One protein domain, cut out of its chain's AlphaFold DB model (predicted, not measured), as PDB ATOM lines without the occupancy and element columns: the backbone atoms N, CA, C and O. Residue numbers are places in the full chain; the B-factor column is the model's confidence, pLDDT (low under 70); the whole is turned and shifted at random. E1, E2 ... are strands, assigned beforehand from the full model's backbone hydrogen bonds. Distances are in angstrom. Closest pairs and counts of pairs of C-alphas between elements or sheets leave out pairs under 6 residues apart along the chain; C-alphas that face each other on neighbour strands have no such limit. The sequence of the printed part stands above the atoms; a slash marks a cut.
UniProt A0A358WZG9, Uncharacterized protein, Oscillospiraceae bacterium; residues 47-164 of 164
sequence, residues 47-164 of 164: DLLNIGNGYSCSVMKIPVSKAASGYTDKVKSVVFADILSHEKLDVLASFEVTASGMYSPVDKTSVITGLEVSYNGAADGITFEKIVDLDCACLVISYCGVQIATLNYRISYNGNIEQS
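This is residues 47 to 164 of the 164 residues of an uncharacterized protein of Oscillospiraceae bacterium (UniProt A0A358WZG9). What shape do these coordinates make? They make an elongated sandwich of two twisted sheets, partly face to face: the sheet E1 to E5 curls like part of a barrel over the smaller sheet E6 to E9. Which strands make up each sheet? The 118 printed residues hold nine named strands, E1 to E9 along the chain, and no named helix, an all strand class; the sheet orders are E1 E2 E3 E4 E5 and E6 E7 E8 E9, both antiparallel. How large is it? It is compact, with a radius of gyration of the C-alphas of 15.3 A, and its outline is a rod spanning 51 by 24 by 22 A.

Where does the first sheet run? E1 is residues 48 to 52, beginning at C-alpha 48 (67.034, 122.114, 19.632), and E2 is 55 to 62, 22.4 A long. E3 is 74 to 86, 38.2 A, E4 is 90 to 104, 42.5 A, and E5 is 109 to 119, 30.7 A. Where does the second run? E6 is residues 126 to 133, 23.3 A, beginning at C-alpha 126 (81.536, 132.291, 10.811), and E7 is 136 to 143, 23.5 A. E8 is 146 to 155, 28.2 A, and E9 is 161 to 163, ending at C-alpha 163 (73.873, 127.376, 28.849).

How is the first sheet joined? E1 to E5 form a meander, each strand the antiparallel neighbour of the one before. Within hydrogen-bond range are N 49 and O 57 of E1 and E2, 3.0 A, N 60 and O 81 of E2 and E3, 2.8 A, N 82 and O 95 of E3 and E4, 2.8 A, and N 98 and O 116 of E4 and E5, 2.8 A. And the second? E6 to E9 form another meander, with N 129 and O 140, 2.9 A, N 139 and O 151, 2.8 A, and N 154 and O 162, 2.9 A, within range. Where do the sheets come closest? Among the closest C-alphas are those of Ile 51 in E1 and Ala 149 in E8, 6.0 A, of Val 78 in E3 and Ile 161 in E9, 6.6 A, and of Leu 115 in E5 and Lys 130 in E6, 6.5 A. E4 and E7 are near each other, while E1 and E6 are apart.

How far does it reach? The C-alphas of Lys 88 and Val 106, the two farthest apart, are 50.8 A apart. Is the printed part continuous? It has no cut; the link from E2 to E3, 11 residues, is long. Where is confidence low? The mean pLDDT of the printed part is 71.0, and 42 residues are under 70, among them 47 to 73 and 86 to 92.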
ATOM      1  N   ASP A  47      68.018 120.605  24.130       43.31
ATOM      2  CA  ASP A  47      66.953 121.264  23.367       43.31
ATOM      3  C   ASP A  47      67.462 121.849  22.037       43.31
ATOM      4  O   ASP A  47      68.465 122.562  21.980       43.31
ATOM      5  N   LEU A  48      66.756 121.542  20.946       44.19
ATOM      6  CA  LEU A  48      67.034 122.114  19.632       44.19
ATOM      7  C   LEU A  48      66.579 123.580  19.644       44.19
ATOM      8  O   LEU A  48      65.376 123.857  19.639       44.19
ATOM      9  N   LEU A  49      67.515 124.530  19.645       49.62
ATOM     10  CA  LEU A  49      67.157 125.942  19.558       49.62
ATOM     11  C   LEU A  49      66.890 126.285  18.089       49.62
ATOM     12  O   LEU A  49      67.804 126.266  17.261       49.62
ATOM     13  N   ASN A  50      65.633 126.587  17.750       50.47
ATOM     14  CA  ASN A  50      65.299 127.143  16.441       50.47
ATOM     15  C   ASN A  50      65.650 128.631  16.439       50.47
ATOM     16  O   ASN A  50      65.060 129.416  17.180       50.47
ATOM     17  N   ILE A  51      66.611 128.999  15.600       55.31
ATOM     18  CA  ILE A  51      67.198 130.339  15.580       55.31
ATOM     19  C   ILE A  51      66.647 131.190  14.423       55.31
ATOM     20  O   ILE A  51      67.013 132.351  14.255       55.31
ATOM     21  N   GLY A  52      65.701 130.637  13.654       46.34
ATOM     22  CA  GLY A  52      65.065 131.295  12.515       46.34
ATOM     23  C   GLY A  52      65.819 131.086  11.199       46.34
ATOM     24  O   GLY A  52      66.938 130.587  11.170       46.34
ATOM     25  N   ASN A  53      65.176 131.429  10.075       52.72
ATOM     26  CA  ASN A  53      65.734 131.311   8.715       52.72
ATOM     27  C   ASN A  53      66.317 129.926   8.357       52.72
ATOM     28  O   ASN A  53      67.229 129.844   7.541       52.72
ATOM     29  N   GLY A  54      65.798 128.849   8.954       53.03
ATOM     30  CA  GLY A  54      66.254 127.480   8.687       53.03
ATOM     31  C   GLY A  54      67.507 127.048   9.462       53.03
ATOM     32  O   GLY A  54      68.031 125.966   9.193       53.03
ATOM     33  N   TYR A  55      67.986 127.861  10.410       53.88
ATOM     34  CA  TYR A  55      69.110 127.536  11.291       53.88
ATOM     35  C   TYR A  55      68.637 126.883  12.594       53.88
ATOM     36  O   TYR A  55      67.670 127.326  13.223       53.88
ATOM     37  N   SER A  56      69.373 125.867  13.031       59.06
ATOM     38  CA  SER A  56      69.194 125.224  14.331       59.06
ATOM     39  C   SER A  56      70.531 125.042  15.035       59.06
ATOM     40  O   SER A  56      71.542 124.763  14.392       59.06
ATOM     41  N   CYS A  57      70.532 125.183  16.359       52.03
ATOM     42  CA  CYS A  57      71.675 124.837  17.199       52.03
ATOM     43  C   CYS A  57      71.282 123.674  18.102       52.03
ATOM     44  O   CYS A  57      70.261 123.743  18.788       52.03
ATOM     45  N   SER A  58      72.088 122.614  18.096       58.19
ATOM     46  CA  SER A  58      71.993 121.552  19.096       58.19
ATOM     47  C   SER A  58      73.112 121.726  20.109       58.19
ATOM     48  O   SER A  58      74.285 121.774  19.725       58.19
ATOM     49  N   VAL A  59      72.738 121.779  21.383       55.19
ATOM     50  CA  VAL A  59      73.670 121.935  22.499       55.19
ATOM     51  C   VAL A  59      74.024 120.565  23.074       55.19
ATOM     52  O   VAL A  59      73.143 119.787  23.450       55.19
ATOM     53  N   MET A  60      75.318 120.277  23.193       54.66
ATOM     54  CA  MET A  60      75.853 119.124  23.913       54.66
ATOM     55  C   MET A  60      76.687 119.607  25.103       54.66
ATOM     56  O   MET A  60      77.790 120.130  24.966       54.66
ATOM     57  N   LYS A  61      76.184 119.397  26.320       52.41
ATOM     58  CA  LYS A  61      76.939 119.724  27.535       52.41
ATOM     59  C   LYS A  61      77.987 118.642  27.798       52.41
ATOM     60  O   LYS A  61      77.619 117.509  28.096       52.41
ATOM     61  N   ILE A  62      79.273 118.994  27.757       53.72
ATOM     62  CA  ILE A  62      80.356 118.085  28.151       53.72
ATOM     63  C   ILE A  62      80.720 118.393  29.611       53.72
ATOM     64  O   ILE A  62      81.335 119.421  29.904       53.72
ATOM     65  N   PRO A  63      80.335 117.548  30.584       43.41
ATOM     66  CA  PRO A  63      80.668 117.800  31.978       43.41
ATOM     67  C   PRO A  63      82.180 117.662  32.193       43.41
ATOM     68  O   PRO A  63      82.707 116.562  32.331       43.41
ATOM     69  N   VAL A  64      82.893 118.786  32.288       41.84
ATOM     70  CA  VAL A  64      84.299 118.789  32.712       41.84
ATOM     71  C   VAL A  64      84.338 118.930  34.230       41.84
ATOM     72  O   VAL A  64      84.118 120.002  34.794       41.84
ATOM     73  N   SER A  65      84.552 117.817  34.935       37.72
ATOM     74  CA  SER A  65      84.605 117.840  36.396       37.72
ATOM     75  C   SER A  65      86.001 118.242  36.886       37.72
ATOM     76  O   SER A  65      86.978 117.527  36.666       37.72
ATOM     77  N   LYS A  66      86.080 119.339  37.644       39.12
ATOM     78  CA  LYS A  66      86.974 119.436  38.808       39.12
ATOM     79  C   LYS A  66      86.416 120.448  39.806       39.12
ATOM     80  O   LYS A  66      86.754 121.625  39.807       39.12
ATOM     81  N   ALA A  67      85.508 119.991  40.663       39.56
ATOM     82  CA  ALA A  67      85.099 120.763  41.829       39.56
ATOM     83  C   ALA A  67      86.017 120.409  43.006       39.56
ATOM     84  O   ALA A  67      85.919 119.315  43.553       39.56
ATOM     85  N   ALA A  68      86.882 121.335  43.422       39.44
ATOM     86  CA  ALA A  68      87.529 121.236  44.726       39.44
ATOM     87  C   ALA A  68      86.475 121.439  45.837       39.44
ATOM     88  O   ALA A  68      85.666 122.379  45.802       39.44
ATOM     89  N   SER A  69      86.433 120.534  46.815       37.78
ATOM     90  CA  SER A  69      85.649 120.685  48.043       37.78
ATOM     91  C   SER A  69      86.376 121.650  48.993       37.78
ATOM     92  O   SER A  69      87.581 121.550  49.195       37.78
ATOM     93  N   GLY A  70      85.654 122.636  49.529       42.62
ATOM     94  CA  GLY A  70      86.211 123.741  50.324       42.62
ATOM     95  C   GLY A  70      85.241 124.925  50.419       42.62
ATOM     96  O   GLY A  70      84.363 125.054  49.567       42.62
ATOM     97  N   TYR A  71      85.378 125.749  51.463       45.47
ATOM     98  CA  TYR A  71      84.593 126.977  51.711       45.47
ATOM     99  C   TYR A  71      85.226 128.238  51.094       45.47
ATOM    100  O   TYR A  71      84.825 129.352  51.404       45.47
ATOM    101  N   THR A  72      86.241 128.070  50.252       56.94
ATOM    102  CA  THR A  72      86.929 129.153  49.547       56.94
ATOM    103  C   THR A  72      86.256 129.436  48.212       56.94
ATOM    104  O   THR A  72      85.556 128.567  47.681       56.94
ATOM    105  N   ASP A  73      86.516 130.618  47.655       60.56
ATOM    106  CA  ASP A  73      86.130 130.957  46.288       60.56
ATOM    107  C   ASP A  73      86.547 129.839  45.334       60.56
ATOM    108  O   ASP A  73      87.668 129.316  45.386       60.56
ATOM    109  N   LYS A  74      85.602 129.424  44.493       71.50
ATOM    110  CA  LYS A  74      85.805 128.319  43.563       71.50
ATOM    111  C   LYS A  74      85.845 128.861  42.159       71.50
ATOM    112  O   LYS A  74      84.822 129.301  41.639       71.50
ATOM    113  N   VAL A  75      87.013 128.748  41.537       78.62
ATOM    114  CA  VAL A  75      87.125 128.846  40.085       78.62
ATOM    115  C   VAL A  75      86.417 127.636  39.483       78.62
ATOM    116  O   VAL A  75      86.624 126.492  39.902       78.62
ATOM    117  N   LYS A  76      85.537 127.904  38.529       80.44
ATOM    118  CA  LYS A  76      84.729 126.922  37.816       80.44
ATOM    119  C   LYS A  76      84.926 127.132  36.330       80.44
ATOM    120  O   LYS A  76      84.993 128.263  35.867       80.44
ATOM    121  N   SER A  77      85.010 126.030  35.604       81.44
ATOM    122  CA  SER A  77      85.079 126.033  34.153       81.44
ATOM    123  C   SER A  77      84.265 124.856  33.636       81.44
ATOM    124  O   SER A  77      84.321 123.771  34.223       81.44
ATOM    125  N   VAL A  78      83.460 125.090  32.606       80.25
ATOM    126  CA  VAL A  78      82.617 124.084  31.955       80.25
ATOM    127  C   VAL A  78      82.750 124.261  30.450       80.25
ATOM    128  O   VAL A  78      82.779 125.391  29.967       80.25
ATOM    129  N   VAL A  79      82.821 123.143  29.732       81.81
ATOM    130  CA  VAL A  79      82.886 123.121  28.271       81.81
ATOM    131  C   VAL A  79      81.535 122.683  27.718       81.81
ATOM    132  O   VAL A  79      80.948 121.695  28.162       81.81
ATOM    133  N   PHE A  80      81.045 123.430  26.743       79.31
ATOM    134  CA  PHE A  80      79.843 123.124  25.983       79.31
ATOM    135  C   PHE A  80      80.253 122.871  24.539       79.31
ATOM    136  O   PHE A  80      80.976 123.679  23.973       79.31
ATOM    137  N   ALA A  81      79.849 121.746  23.963       80.06
ATOM    138  CA  ALA A  81      80.050 121.456  22.553       80.06
ATOM    139  C   ALA A  81      78.750 121.752  21.808       80.06
ATOM    140  O   ALA A  81      77.697 121.217  22.140       80.06
ATOM    141  N   ASP A  82      78.825 122.589  20.789       77.69
ATOM    142  CA  ASP A  82      77.671 123.054  20.038       77.69
ATOM    143  C   ASP A  82      77.839 122.704  18.560       77.69
ATOM    144  O   ASP A  82      78.933 122.791  17.986       77.69
ATOM    145  N   ILE A  83      76.734 122.303  17.934       77.12
ATOM    146  CA  ILE A  83      76.661 122.072  16.490       77.12
ATOM    147  C   ILE A  83      75.637 123.037  15.913       77.12
ATOM    148  O   ILE A  83      74.459 123.018  16.279       77.12
ATOM    149  N   LEU A  84      76.100 123.860  14.977       74.69
ATOM    150  CA  LEU A  84      75.273 124.747  14.182       74.69
ATOM    151  C   LEU A  84      74.971 124.078  12.843       74.69
ATOM    152  O   LEU A  84      75.879 123.780  12.060       74.69
ATOM    153  N   SER A  85      73.688 123.902  12.563       72.75
ATOM    154  CA  SER A  85      73.185 123.313  11.328       72.75
ATOM    155  C   SER A  85      72.231 124.255  10.602       72.75
ATOM    156  O   SER A  85      71.653 125.178  11.182       72.75
ATOM    157  N   HIS A  86      72.085 124.030   9.299       68.62
ATOM    158  CA  HIS A  86      71.126 124.736   8.459       68.62
ATOM    159  C   HIS A  86      70.433 123.749   7.525       68.62
ATOM    160  O   HIS A  86      71.087 122.908   6.912       68.62
ATOM    161  N   GLU A  87      69.120 123.902   7.350       65.94
ATOM    162  CA  GLU A  87      68.247 122.984   6.598       65.94
ATOM    163  C   GLU A  87      68.765 122.573   5.203       65.94
ATOM    164  O   GLU A  87      68.478 121.476   4.733       65.94
ATOM    165  N   LYS A  88      69.530 123.443   4.531       62.81
ATOM    166  CA  LYS A  88      70.087 123.204   3.182       62.81
ATOM    167  C   LYS A  88      71.577 122.872   3.151       62.81
ATOM    168  O   LYS A  88      72.073 122.498   2.095       62.81
ATOM    169  N   LEU A  89      72.294 123.101   4.250       59.06
ATOM    170  CA  LEU A  89      73.760 123.017   4.307       59.06
ATOM    171  C   LEU A  89      74.248 121.955   5.305       59.06
ATOM    172  O   LEU A  89      75.450 121.812   5.493       59.06
ATOM    173  N   ASP A  90      73.317 121.194   5.887       67.88
ATOM    174  CA  ASP A  90      73.562 120.157   6.888       67.88
ATOM    175  C   ASP A  90      74.265 120.757   8.119       67.88
ATOM    176  O   ASP A  90      73.639 121.534   8.843       67.88
ATOM    177  N   VAL A  91      75.560 120.511   8.331       68.44
ATOM    178  CA  VAL A  91      76.345 121.108   9.424       68.44
ATOM    179  C   VAL A  91      77.201 122.263   8.907       68.44
ATOM    180  O   VAL A  91      78.045 122.089   8.032       68.44
ATOM    181  N   LEU A  92      77.029 123.442   9.503       67.94
ATOM    182  CA  LEU A  92      77.823 124.636   9.204       67.94
ATOM    183  C   LEU A  92      79.070 124.729  10.077       67.94
ATOM    184  O   LEU A  92      80.147 125.096   9.605       67.94
ATOM    185  N   ALA A  93      78.918 124.399  11.357       71.62
ATOM    186  CA  ALA A  93      79.993 124.470  12.322       71.62
ATOM    187  C   ALA A  93      79.797 123.506  13.477       71.62
ATOM    188  O   ALA A  93      78.679 123.286  13.937       71.62
ATOM    189  N   SER A  94      80.919 123.032  13.998       80.00
ATOM    190  CA  SER A  94      81.033 122.569  15.370       80.00
ATOM    191  C   SER A  94      82.011 123.478  16.106       80.00
ATOM    192  O   SER A  94      83.007 123.949  15.543       80.00
ATOM    193  N   PHE A  95      81.701 123.778  17.359       80.44
ATOM    194  CA  PHE A  95      82.578 124.560  18.214       80.44
ATOM    195  C   PHE A  95      82.394 124.160  19.671       80.44
ATOM    196  O   PHE A  95      81.344 123.664  20.069       80.44
ATOM    197  N   GLU A  96      83.434 124.375  20.460       86.19
ATOM    198  CA  GLU A  96      83.392 124.211  21.905       86.19
ATOM    199  C   GLU A  96      83.501 125.576  22.572       86.19
ATOM    200  O   GLU A  96      84.344 126.394  22.195       86.19
ATOM    201  N   VAL A  97      82.662 125.819  23.573       85.00
ATOM    202  CA  VAL A  97      82.673 127.030  24.386       85.00
ATOM    203  C   VAL A  97      83.068 126.674  25.806       85.00
ATOM    204  O   VAL A  97      82.341 125.983  26.518       85.00
ATOM    205  N   THR A  98      84.214 127.185  26.239       87.81
ATOM    206  CA  THR A  98      84.659 127.096  27.627       87.81
ATOM    207  C   THR A  98      84.169 128.327  28.371       87.81
ATOM    208  O   THR A  98      84.692 129.428  28.189       87.81
ATOM    209  N   ALA A  99      83.169 128.145  29.229       85.44
ATOM    210  CA  ALA A  99      82.694 129.184  30.127       85.44
ATOM    211  C   ALA A  99      83.396 129.054  31.477       85.44
ATOM    212  O   ALA A  99      83.347 128.001  32.118       85.44
ATOM    213  N   SER A 100      84.046 130.132  31.911       86.44
ATOM    214  CA  SER A 100      84.776 130.182  33.175       86.44
ATOM    215  C   SER A 100      84.193 131.240  34.096       86.44
ATOM    216  O   SER A 100      83.752 132.297  33.651       86.44
ATOM    217  N   GLY A 101      84.197 130.961  35.393       84.69
ATOM    218  CA  GLY A 101      83.673 131.873  36.394       84.69
ATOM    219  C   GLY A 101      84.190 131.584  37.791       84.69
ATOM    220  O   GLY A 101      84.928 130.626  38.036       84.69
ATOM    221  N   MET A 102      83.780 132.433  38.721       84.62
ATOM    222  CA  MET A 102      84.034 132.289  40.144       84.62
ATOM    223  C   MET A 102      82.719 132.326  40.903       84.62
ATOM    224  O   MET A 102      81.821 133.100  40.579       84.62
ATOM    225  N   TYR A 103      82.629 131.500  41.937       83.50
ATOM    226  CA  TYR A 103      81.562 131.567  42.924       83.50
ATOM    227  C   TYR A 103      82.168 131.625  44.325       83.50
ATOM    228  O   TYR A 103      83.009 130.784  44.667       83.50
ATOM    229  N   SER A 104      81.712 132.588  45.125       80.69
ATOM    230  CA  SER A 104      82.045 132.716  46.541       80.69
ATOM    231  C   SER A 104      80.876 132.254  47.412       80.69
ATOM    232  O   SER A 104      79.836 132.918  47.452       80.69
ATOM    233  N   PRO A 105      81.022 131.153  48.173       73.25
ATOM    234  CA  PRO A 105      80.028 130.767  49.173       73.25
ATOM    235  C   PRO A 105      79.915 131.761  50.333       73.25
ATOM    236  O   PRO A 105      78.872 131.813  50.986       73.25
ATOM    237  N   VAL A 106      80.988 132.512  50.604       77.44
ATOM    238  CA  VAL A 106      81.061 133.485  51.701       77.44
ATOM    239  C   VAL A 106      80.312 134.755  51.314       77.44
ATOM    240  O   VAL A 106      79.394 135.161  52.027       77.44
ATOM    241  N   ASP A 107      80.637 135.315  50.148       79.75
ATOM    242  CA  ASP A 107      80.042 136.568  49.677       79.75
ATOM    243  C   ASP A 107      78.700 136.356  48.961       79.75
ATOM    244  O   ASP A 107      77.970 137.312  48.703       79.75
ATOM    245  N   LYS A 108      78.344 135.096  48.664       78.25
ATOM    246  CA  LYS A 108      77.161 134.702  47.879       78.25
ATOM    247  C   LYS A 108      77.125 135.374  46.504       78.25
ATOM    248  O   LYS A 108      76.058 135.704  45.988       78.25
ATOM    249  N   THR A 109      78.296 135.567  45.914       81.69
ATOM    250  CA  THR A 109      78.477 136.179  44.599       81.69
ATOM    251  C   THR A 109      78.906 135.129  43.586       81.69
ATOM    252  O   THR A 109      79.676 134.218  43.899       81.69
ATOM    253  N   SER A 110      78.412 135.271  42.359       81.12
ATOM    254  CA  SER A 110      78.843 134.478  41.212       81.12
ATOM    255  C   SER A 110      79.136 135.416  40.051       81.12
ATOM    256  O   SER A 110      78.367 136.343  39.807       81.12
ATOM    257  N   VAL A 111      80.250 135.194  39.361       83.56
ATOM    258  CA  VAL A 111      80.697 136.025  38.237       83.56
ATOM    259  C   VAL A 111      81.266 135.124  37.147       83.56
ATOM    260  O   VAL A 111      82.134 134.297  37.426       83.56
ATOM    261  N   ILE A 112      80.799 135.273  35.910       81.69
ATOM    262  CA  ILE A 112      81.472 134.744  34.726       81.69
ATOM    263  C   ILE A 112      82.676 135.635  34.446       81.69
ATOM    264  O   ILE A 112      82.577 136.853  34.358       81.69
ATOM    265  N   THR A 113      83.840 135.014  34.327       86.38
ATOM    266  CA  THR A 113      85.109 135.703  34.095       86.38
ATOM    267  C   THR A 113      85.555 135.620  32.643       86.38
ATOM    268  O   THR A 113      86.387 136.421  32.223       86.38
ATOM    269  N   GLY A 114      85.007 134.690  31.856       85.69
ATOM    270  CA  GLY A 114      85.338 134.606  30.441       85.69
ATOM    271  C   GLY A 114      84.592 133.528  29.669       85.69
ATOM    272  O   GLY A 114      84.124 132.537  30.229       85.69
ATOM    273  N   LEU A 115      84.554 133.743  28.354       88.06
ATOM    274  CA  LEU A 115      84.209 132.748  27.347       88.06
ATOM    275  C   LEU A 115      85.417 132.539  26.424       88.06
ATOM    276  O   LEU A 115      86.045 133.498  25.953       88.06
ATOM    277  N   GLU A 116      85.716 131.287  26.116       90.50
ATOM    278  CA  GLU A 116      86.671 130.907  25.078       90.50
ATOM    279  C   GLU A 116      85.977 130.003  24.073       90.50
ATOM    280  O   GLU A 116      85.179 129.159  24.462       90.50
ATOM    281  N   VAL A 117      86.259 130.203  22.786       88.56
ATOM    282  CA  VAL A 117      85.643 129.431  21.704       88.56
ATOM    283  C   VAL A 117      86.742 128.708  20.949       88.56
ATOM    284  O   VAL A 117      87.646 129.348  20.409       88.56
ATOM    285  N   SER A 118      86.644 127.386  20.900       86.56
ATOM    286  CA  SER A 118      87.423 126.533  20.015       86.56
ATOM    287  C   SER A 118      86.553 126.190  18.813       86.56
ATOM    288  O   SER A 118      85.599 125.422  18.918       86.56
ATOM    289  N   TYR A 119      86.833 126.820  17.676       82.38
ATOM    290  CA  TYR A 119      86.071 126.623  16.448       82.38
ATOM    291  C   TYR A 119      86.688 125.515  15.599       82.38
ATOM    292  O   TYR A 119      87.875 125.572  15.280       82.38
ATOM    293  N   ASN A 120      85.870 124.548  15.187       70.94
ATOM    294  CA  ASN A 120      86.279 123.464  14.297       70.94
ATOM    295  C   ASN A 120      85.256 123.256  13.167       70.94
ATOM    296  O   ASN A 120      84.861 122.134  12.854       70.94
ATOM    297  N   GLY A 121      84.764 124.357  12.592       65.12
ATOM    298  CA  GLY A 121      83.740 124.318  11.551       65.12
ATOM    299  C   GLY A 121      84.294 124.268  10.128       65.12
ATOM    300  O   GLY A 121      85.429 124.654   9.857       65.12
ATOM    301  N   ALA A 122      83.448 123.797   9.212       57.09
ATOM    302  CA  ALA A 122      83.759 123.653   7.790       57.09
ATOM    303  C   ALA A 122      83.431 124.912   6.963       57.09
ATOM    304  O   ALA A 122      83.887 125.025   5.826       57.09
ATOM    305  N   ALA A 123      82.627 125.838   7.502       64.12
ATOM    306  CA  ALA A 123      82.174 127.027   6.787       64.12
ATOM    307  C   ALA A 123      83.080 128.245   7.037       64.12
ATOM    308  O   ALA A 123      83.263 128.689   8.174       64.12
ATOM    309  N   ASP A 124      83.586 128.838   5.958       71.19
ATOM    310  CA  ASP A 124      84.224 130.152   6.009       71.19
ATOM    311  C   ASP A 124      83.187 131.245   6.315       71.19
ATOM    312  O   ASP A 124      82.045 131.188   5.859       71.19
ATOM    313  N   GLY A 125      83.588 132.277   7.066       75.56
ATOM    314  CA  GLY A 125      82.744 133.446   7.348       75.56
ATOM    315  C   GLY A 125      81.898 133.364   8.621       75.56
ATOM    316  O   GLY A 125      81.096 134.271   8.858       75.56
ATOM    317  N   ILE A 126      82.077 132.328   9.447       80.25
ATOM    318  CA  ILE A 126      81.536 132.291  10.811       80.25
ATOM    319  C   ILE A 126      82.412 133.130  11.740       80.25
ATOM    320  O   ILE A 126      83.640 133.058  11.710       80.25
ATOM    321  N   THR A 127      81.765 133.939  12.573       83.31
ATOM    322  CA  THR A 127      82.410 134.809  13.558       83.31
ATOM    323  C   THR A 127      81.701 134.718  14.900       83.31
ATOM    324  O   THR A 127      80.496 134.465  14.966       83.31
ATOM    325  N   PHE A 128      82.476 134.934  15.961       86.56
ATOM    326  CA  PHE A 128      82.050 134.809  17.346       86.56
ATOM    327  C   PHE A 128      82.365 136.096  18.098       86.56
ATOM    328  O   PHE A 128      83.524 136.506  18.178       86.56
ATOM    329  N   GLU A 129      81.344 136.703  18.687       83.94
ATOM    330  CA  GLU A 129      81.487 137.827  19.604       83.94
ATOM    331  C   GLU A 129      81.099 137.385  21.014       83.94
ATOM    332  O   GLU A 129      80.084 136.724  21.225       83.94
ATOM    333  N   LYS A 130      81.942 137.730  21.987       88.19
ATOM    334  CA  LYS A 130      81.815 137.298  23.377       88.19
ATOM    335  C   LYS A 130      81.526 138.505  24.245       88.19
ATOM    336  O   LYS A 130      82.342 139.423  24.306       88.19
ATOM    337  N   ILE A 131      80.403 138.467  24.940       81.50
ATOM    338  CA  ILE A 131      79.956 139.524  25.842       81.50
ATOM    339  C   ILE A 131      79.870 138.903  27.230       81.50
ATOM    340  O   ILE A 131      79.225 137.876  27.399       81.50
ATOM    341  N   VAL A 132      80.542 139.486  28.218       81.06
ATOM    342  CA  VAL A 132      80.531 138.999  29.605       81.06
ATOM    343  C   VAL A 132      80.035 140.128  30.493       81.06
ATOM    344  O   VAL A 132      80.566 141.235  30.418       81.06
ATOM    345  N   ASP A 133      79.032 139.842  31.320       77.81
ATOM    346  CA  ASP A 133      78.441 140.795  32.254       77.81
ATOM    347  C   ASP A 133      78.041 140.099  33.560       77.81
ATOM    348  O   ASP A 133      77.063 139.354  33.621       77.81
ATOM    349  N   LEU A 134      78.813 140.355  34.618       84.38
ATOM    350  CA  LEU A 134      78.586 139.813  35.959       84.38
ATOM    351  C   LEU A 134      78.375 138.292  35.952       84.38
ATOM    352  O   LEU A 134      79.301 137.549  35.654       84.38
ATOM    353  N   ASP A 135      77.190 137.816  36.330       78.88
ATOM    354  CA  ASP A 135      76.827 136.404  36.430       78.88
ATOM    355  C   ASP A 135      76.379 135.791  35.095       78.88
ATOM    356  O   ASP A 135      76.080 134.595  35.046       78.88
ATOM    357  N   CYS A 136      76.356 136.585  34.024       80.69
ATOM    358  CA  CYS A 136      75.892 136.203  32.699       80.69
ATOM    359  C   CYS A 136      76.973 136.431  31.629       80.69
ATOM    360  O   CYS A 136      77.886 137.246  31.763       80.69
ATOM    361  N   ALA A 137      76.868 135.700  30.528       77.75
ATOM    362  CA  ALA A 137      77.640 135.952  29.324       77.75
ATOM    363  C   ALA A 137      76.854 135.504  28.093       77.75
ATOM    364  O   ALA A 137      76.030 134.599  28.171       77.75
ATOM    365  N   CYS A 138      77.127 136.119  26.952       80.25
ATOM    366  CA  CYS A 138      76.503 135.800  25.680       80.25
ATOM    367  C   CYS A 138      77.585 135.539  24.632       80.25
ATOM    368  O   CYS A 138      78.569 136.277  24.534       80.25
ATOM    369  N   LEU A 139      77.370 134.510  23.820       83.62
ATOM    370  CA  LEU A 139      78.107 134.262  22.595       83.62
ATOM    371  C   LEU A 139      77.205 134.587  21.409       83.62
ATOM    372  O   LEU A 139      76.243 133.870  21.136       83.62
ATOM    373  N   VAL A 140      77.518 135.665  20.700       78.81
ATOM    374  CA  VAL A 140      76.836 136.050  19.468       78.81
ATOM    375  C   VAL A 140      77.548 135.399  18.289       78.81
ATOM    376  O   VAL A 140      78.757 135.551  18.113       78.81
ATOM    377  N   ILE A 141      76.791 134.672  17.471       79.69
ATOM    378  CA  ILE A 141      77.291 133.943  16.306       79.69
ATOM    379  C   ILE A 141      76.758 134.625  15.054       79.69
ATOM    380  O   ILE A 141      75.545 134.790  14.891       79.69
ATOM    381  N   SER A 142      77.667 134.995  14.158       74.94
ATOM    382  CA  SER A 142      77.325 135.605  12.874       74.94
ATOM    383  C   SER A 142      77.925 134.825  11.712       74.94
ATOM    384  O   SER A 142      79.060 134.362  11.797       74.94
ATOM    385  N   TYR A 143      77.184 134.729  10.609       73.06
ATOM    386  CA  TYR A 143      77.630 134.142   9.348       73.06
ATOM    387  C   TYR A 143      77.591 135.203   8.249       73.06
ATOM    388  O   TYR A 143      76.560 135.840   8.031       73.06
ATOM    389  N   CYS A 144      78.725 135.433   7.582       72.62
ATOM    390  CA  CYS A 144      78.864 136.443   6.524       72.62
ATOM    391  C   CYS A 144      78.400 137.855   6.950       72.62
ATOM    392  O   CYS A 144      77.816 138.594   6.160       72.62
ATOM    393  N   GLY A 145      78.653 138.227   8.211       67.69
ATOM    394  CA  GLY A 145      78.293 139.538   8.772       67.69
ATOM    395  C   GLY A 145      76.837 139.679   9.228       67.69
ATOM    396  O   GLY A 145      76.446 140.762   9.654       67.69
ATOM    397  N   VAL A 146      76.039 138.610   9.166       64.06
ATOM    398  CA  VAL A 146      74.661 138.583   9.672       64.06
ATOM    399  C   VAL A 146      74.612 137.755  10.947       64.06
ATOM    400  O   VAL A 146      75.065 136.611  10.950       64.06
ATOM    401  N   GLN A 147      74.049 138.311  12.019       71.50
ATOM    402  CA  GLN A 147      73.801 137.568  13.253       71.50
ATOM    403  C   GLN A 147      72.795 136.447  12.987       71.50
ATOM    404  O   GLN A 147      71.691 136.696  12.504       71.50
ATOM    405  N   ILE A 148      73.186 135.220  13.320       66.62
ATOM    406  CA  ILE A 148      72.363 134.023  13.132       66.62
ATOM    407  C   ILE A 148      72.029 133.322  14.442       66.62
ATOM    408  O   ILE A 148      71.077 132.555  14.459       66.62
ATOM    409  N   ALA A 149      72.783 133.565  15.522       71.06
ATOM    410  CA  ALA A 149      72.475 133.007  16.832       71.06
ATOM    411  C   ALA A 149      73.031 133.819  17.998       71.06
ATOM    412  O   ALA A 149      73.971 134.599  17.851       71.06
ATOM    413  N   THR A 150      72.446 133.586  19.172       74.75
ATOM    414  CA  THR A 150      72.993 133.998  20.465       74.75
ATOM    415  C   THR A 150      72.844 132.834  21.435       74.75
ATOM    416  O   THR A 150      71.738 132.322  21.589       74.75
ATOM    417  N   LEU A 151      73.939 132.426  22.071       77.88
ATOM    418  CA  LEU A 151      73.949 131.432  23.145       77.88
ATOM    419  C   LEU A 151      74.231 132.154  24.457       77.88
ATOM    420  O   LEU A 151      75.186 132.929  24.525       77.88
ATOM    421  N   ASN A 152      73.420 131.928  25.487       79.12
ATOM    422  CA  ASN A 152      73.620 132.576  26.778       79.12
ATOM    423  C   ASN A 152      74.211 131.587  27.772       79.12
ATOM    424  O   ASN A 152      73.926 130.395  27.735       79.12
ATOM    425  N   TYR A 153      75.018 132.108  28.684       81.69
ATOM    426  CA  TYR A 153      75.663 131.369  29.751       81.69
ATOM    427  C   TYR A 153      75.397 132.082  31.066       81.69
ATOM    428  O   TYR A 153      75.439 133.312  31.133       81.69
ATOM    429  N   ARG A 154      75.160 131.312  32.125       82.06
ATOM    430  CA  ARG A 154      74.946 131.849  33.468       82.06
ATOM    431  C   ARG A 154      75.667 131.019  34.511       82.06
ATOM    432  O   ARG A 154      75.666 129.793  34.431       82.06
ATOM    433  N   ILE A 155      76.239 131.680  35.516       79.56
ATOM    434  CA  ILE A 155      76.736 131.017  36.723       79.56
ATOM    435  C   ILE A 155      75.755 131.215  37.883       79.56
ATOM    436  O   ILE A 155      75.489 132.321  38.343       79.56
ATOM    437  N   SER A 156      75.210 130.111  38.380       78.25
ATOM    438  CA  SER A 156      74.290 130.106  39.516       78.25
ATOM    439  C   SER A 156      75.015 130.352  40.847       78.25
ATOM    440  O   SER A 156      76.225 130.151  40.974       78.25
ATOM    441  N   TYR A 157      74.266 130.712  41.893       71.88
ATOM    442  CA  TYR A 157      74.765 130.916  43.270       71.88
ATOM    443  C   TYR A 157      75.272 129.642  43.970       71.88
ATOM    444  O   TYR A 157      75.519 129.643  45.167       71.88
ATOM    445  N   ASN A 158      75.384 128.525  43.258       73.06
ATOM    446  CA  ASN A 158      76.043 127.301  43.713       73.06
ATOM    447  C   ASN A 158      77.328 127.007  42.907       73.06
ATOM    448  O   ASN A 158      77.970 125.975  43.119       73.06
ATOM    449  N   GLY A 159      77.702 127.903  41.988       69.94
ATOM    450  CA  GLY A 159      78.844 127.764  41.091       69.94
ATOM    451  C   GLY A 159      78.610 126.836  39.898       69.94
ATOM    452  O   GLY A 159      79.577 126.472  39.230       69.94
ATOM    453  N   ASN A 160      77.368 126.421  39.631       78.62
ATOM    454  CA  ASN A 160      77.038 125.703  38.404       78.62
ATOM    455  C   ASN A 160      76.965 126.685  37.242       78.62
ATOM    456  O   ASN A 160      76.281 127.700  37.342       78.62
ATOM    457  N   ILE A 161      77.651 126.351  36.151       77.56
ATOM    458  CA  ILE A 161      77.567 127.089  34.894       77.56
ATOM    459  C   ILE A 161      76.617 126.339  33.959       77.56
ATOM    460  O   ILE A 161      76.699 125.111  33.800       77.56
ATOM    461  N   GLU A 162      75.688 127.082  33.378       80.19
ATOM    462  CA  GLU A 162      74.617 126.597  32.514       80.19
ATOM    463  C   GLU A 162      74.586 127.407  31.222       80.19
ATOM    464  O   GLU A 162      75.019 128.558  31.205       80.19
ATOM    465  N   GLN A 163      74.092 126.777  30.160       77.56
ATOM    466  CA  GLN A 163      73.873 127.376  28.849       77.56
ATOM    467  C   GLN A 163      72.371 127.351  28.564       77.56
ATOM    468  O   GLN A 163      71.716 126.353  28.875       77.56
ATOM    469  N   SER A 164      71.842 128.443  28.014       66.81
ATOM    470  CA  SER A 164      70.414 128.664  27.749       66.81
ATOM    471  C   SER A 164      70.171 129.429  26.457       66.81
ATOM    472  O   SER A 164      70.928 130.405  26.209       66.81
TER     473      SER A 164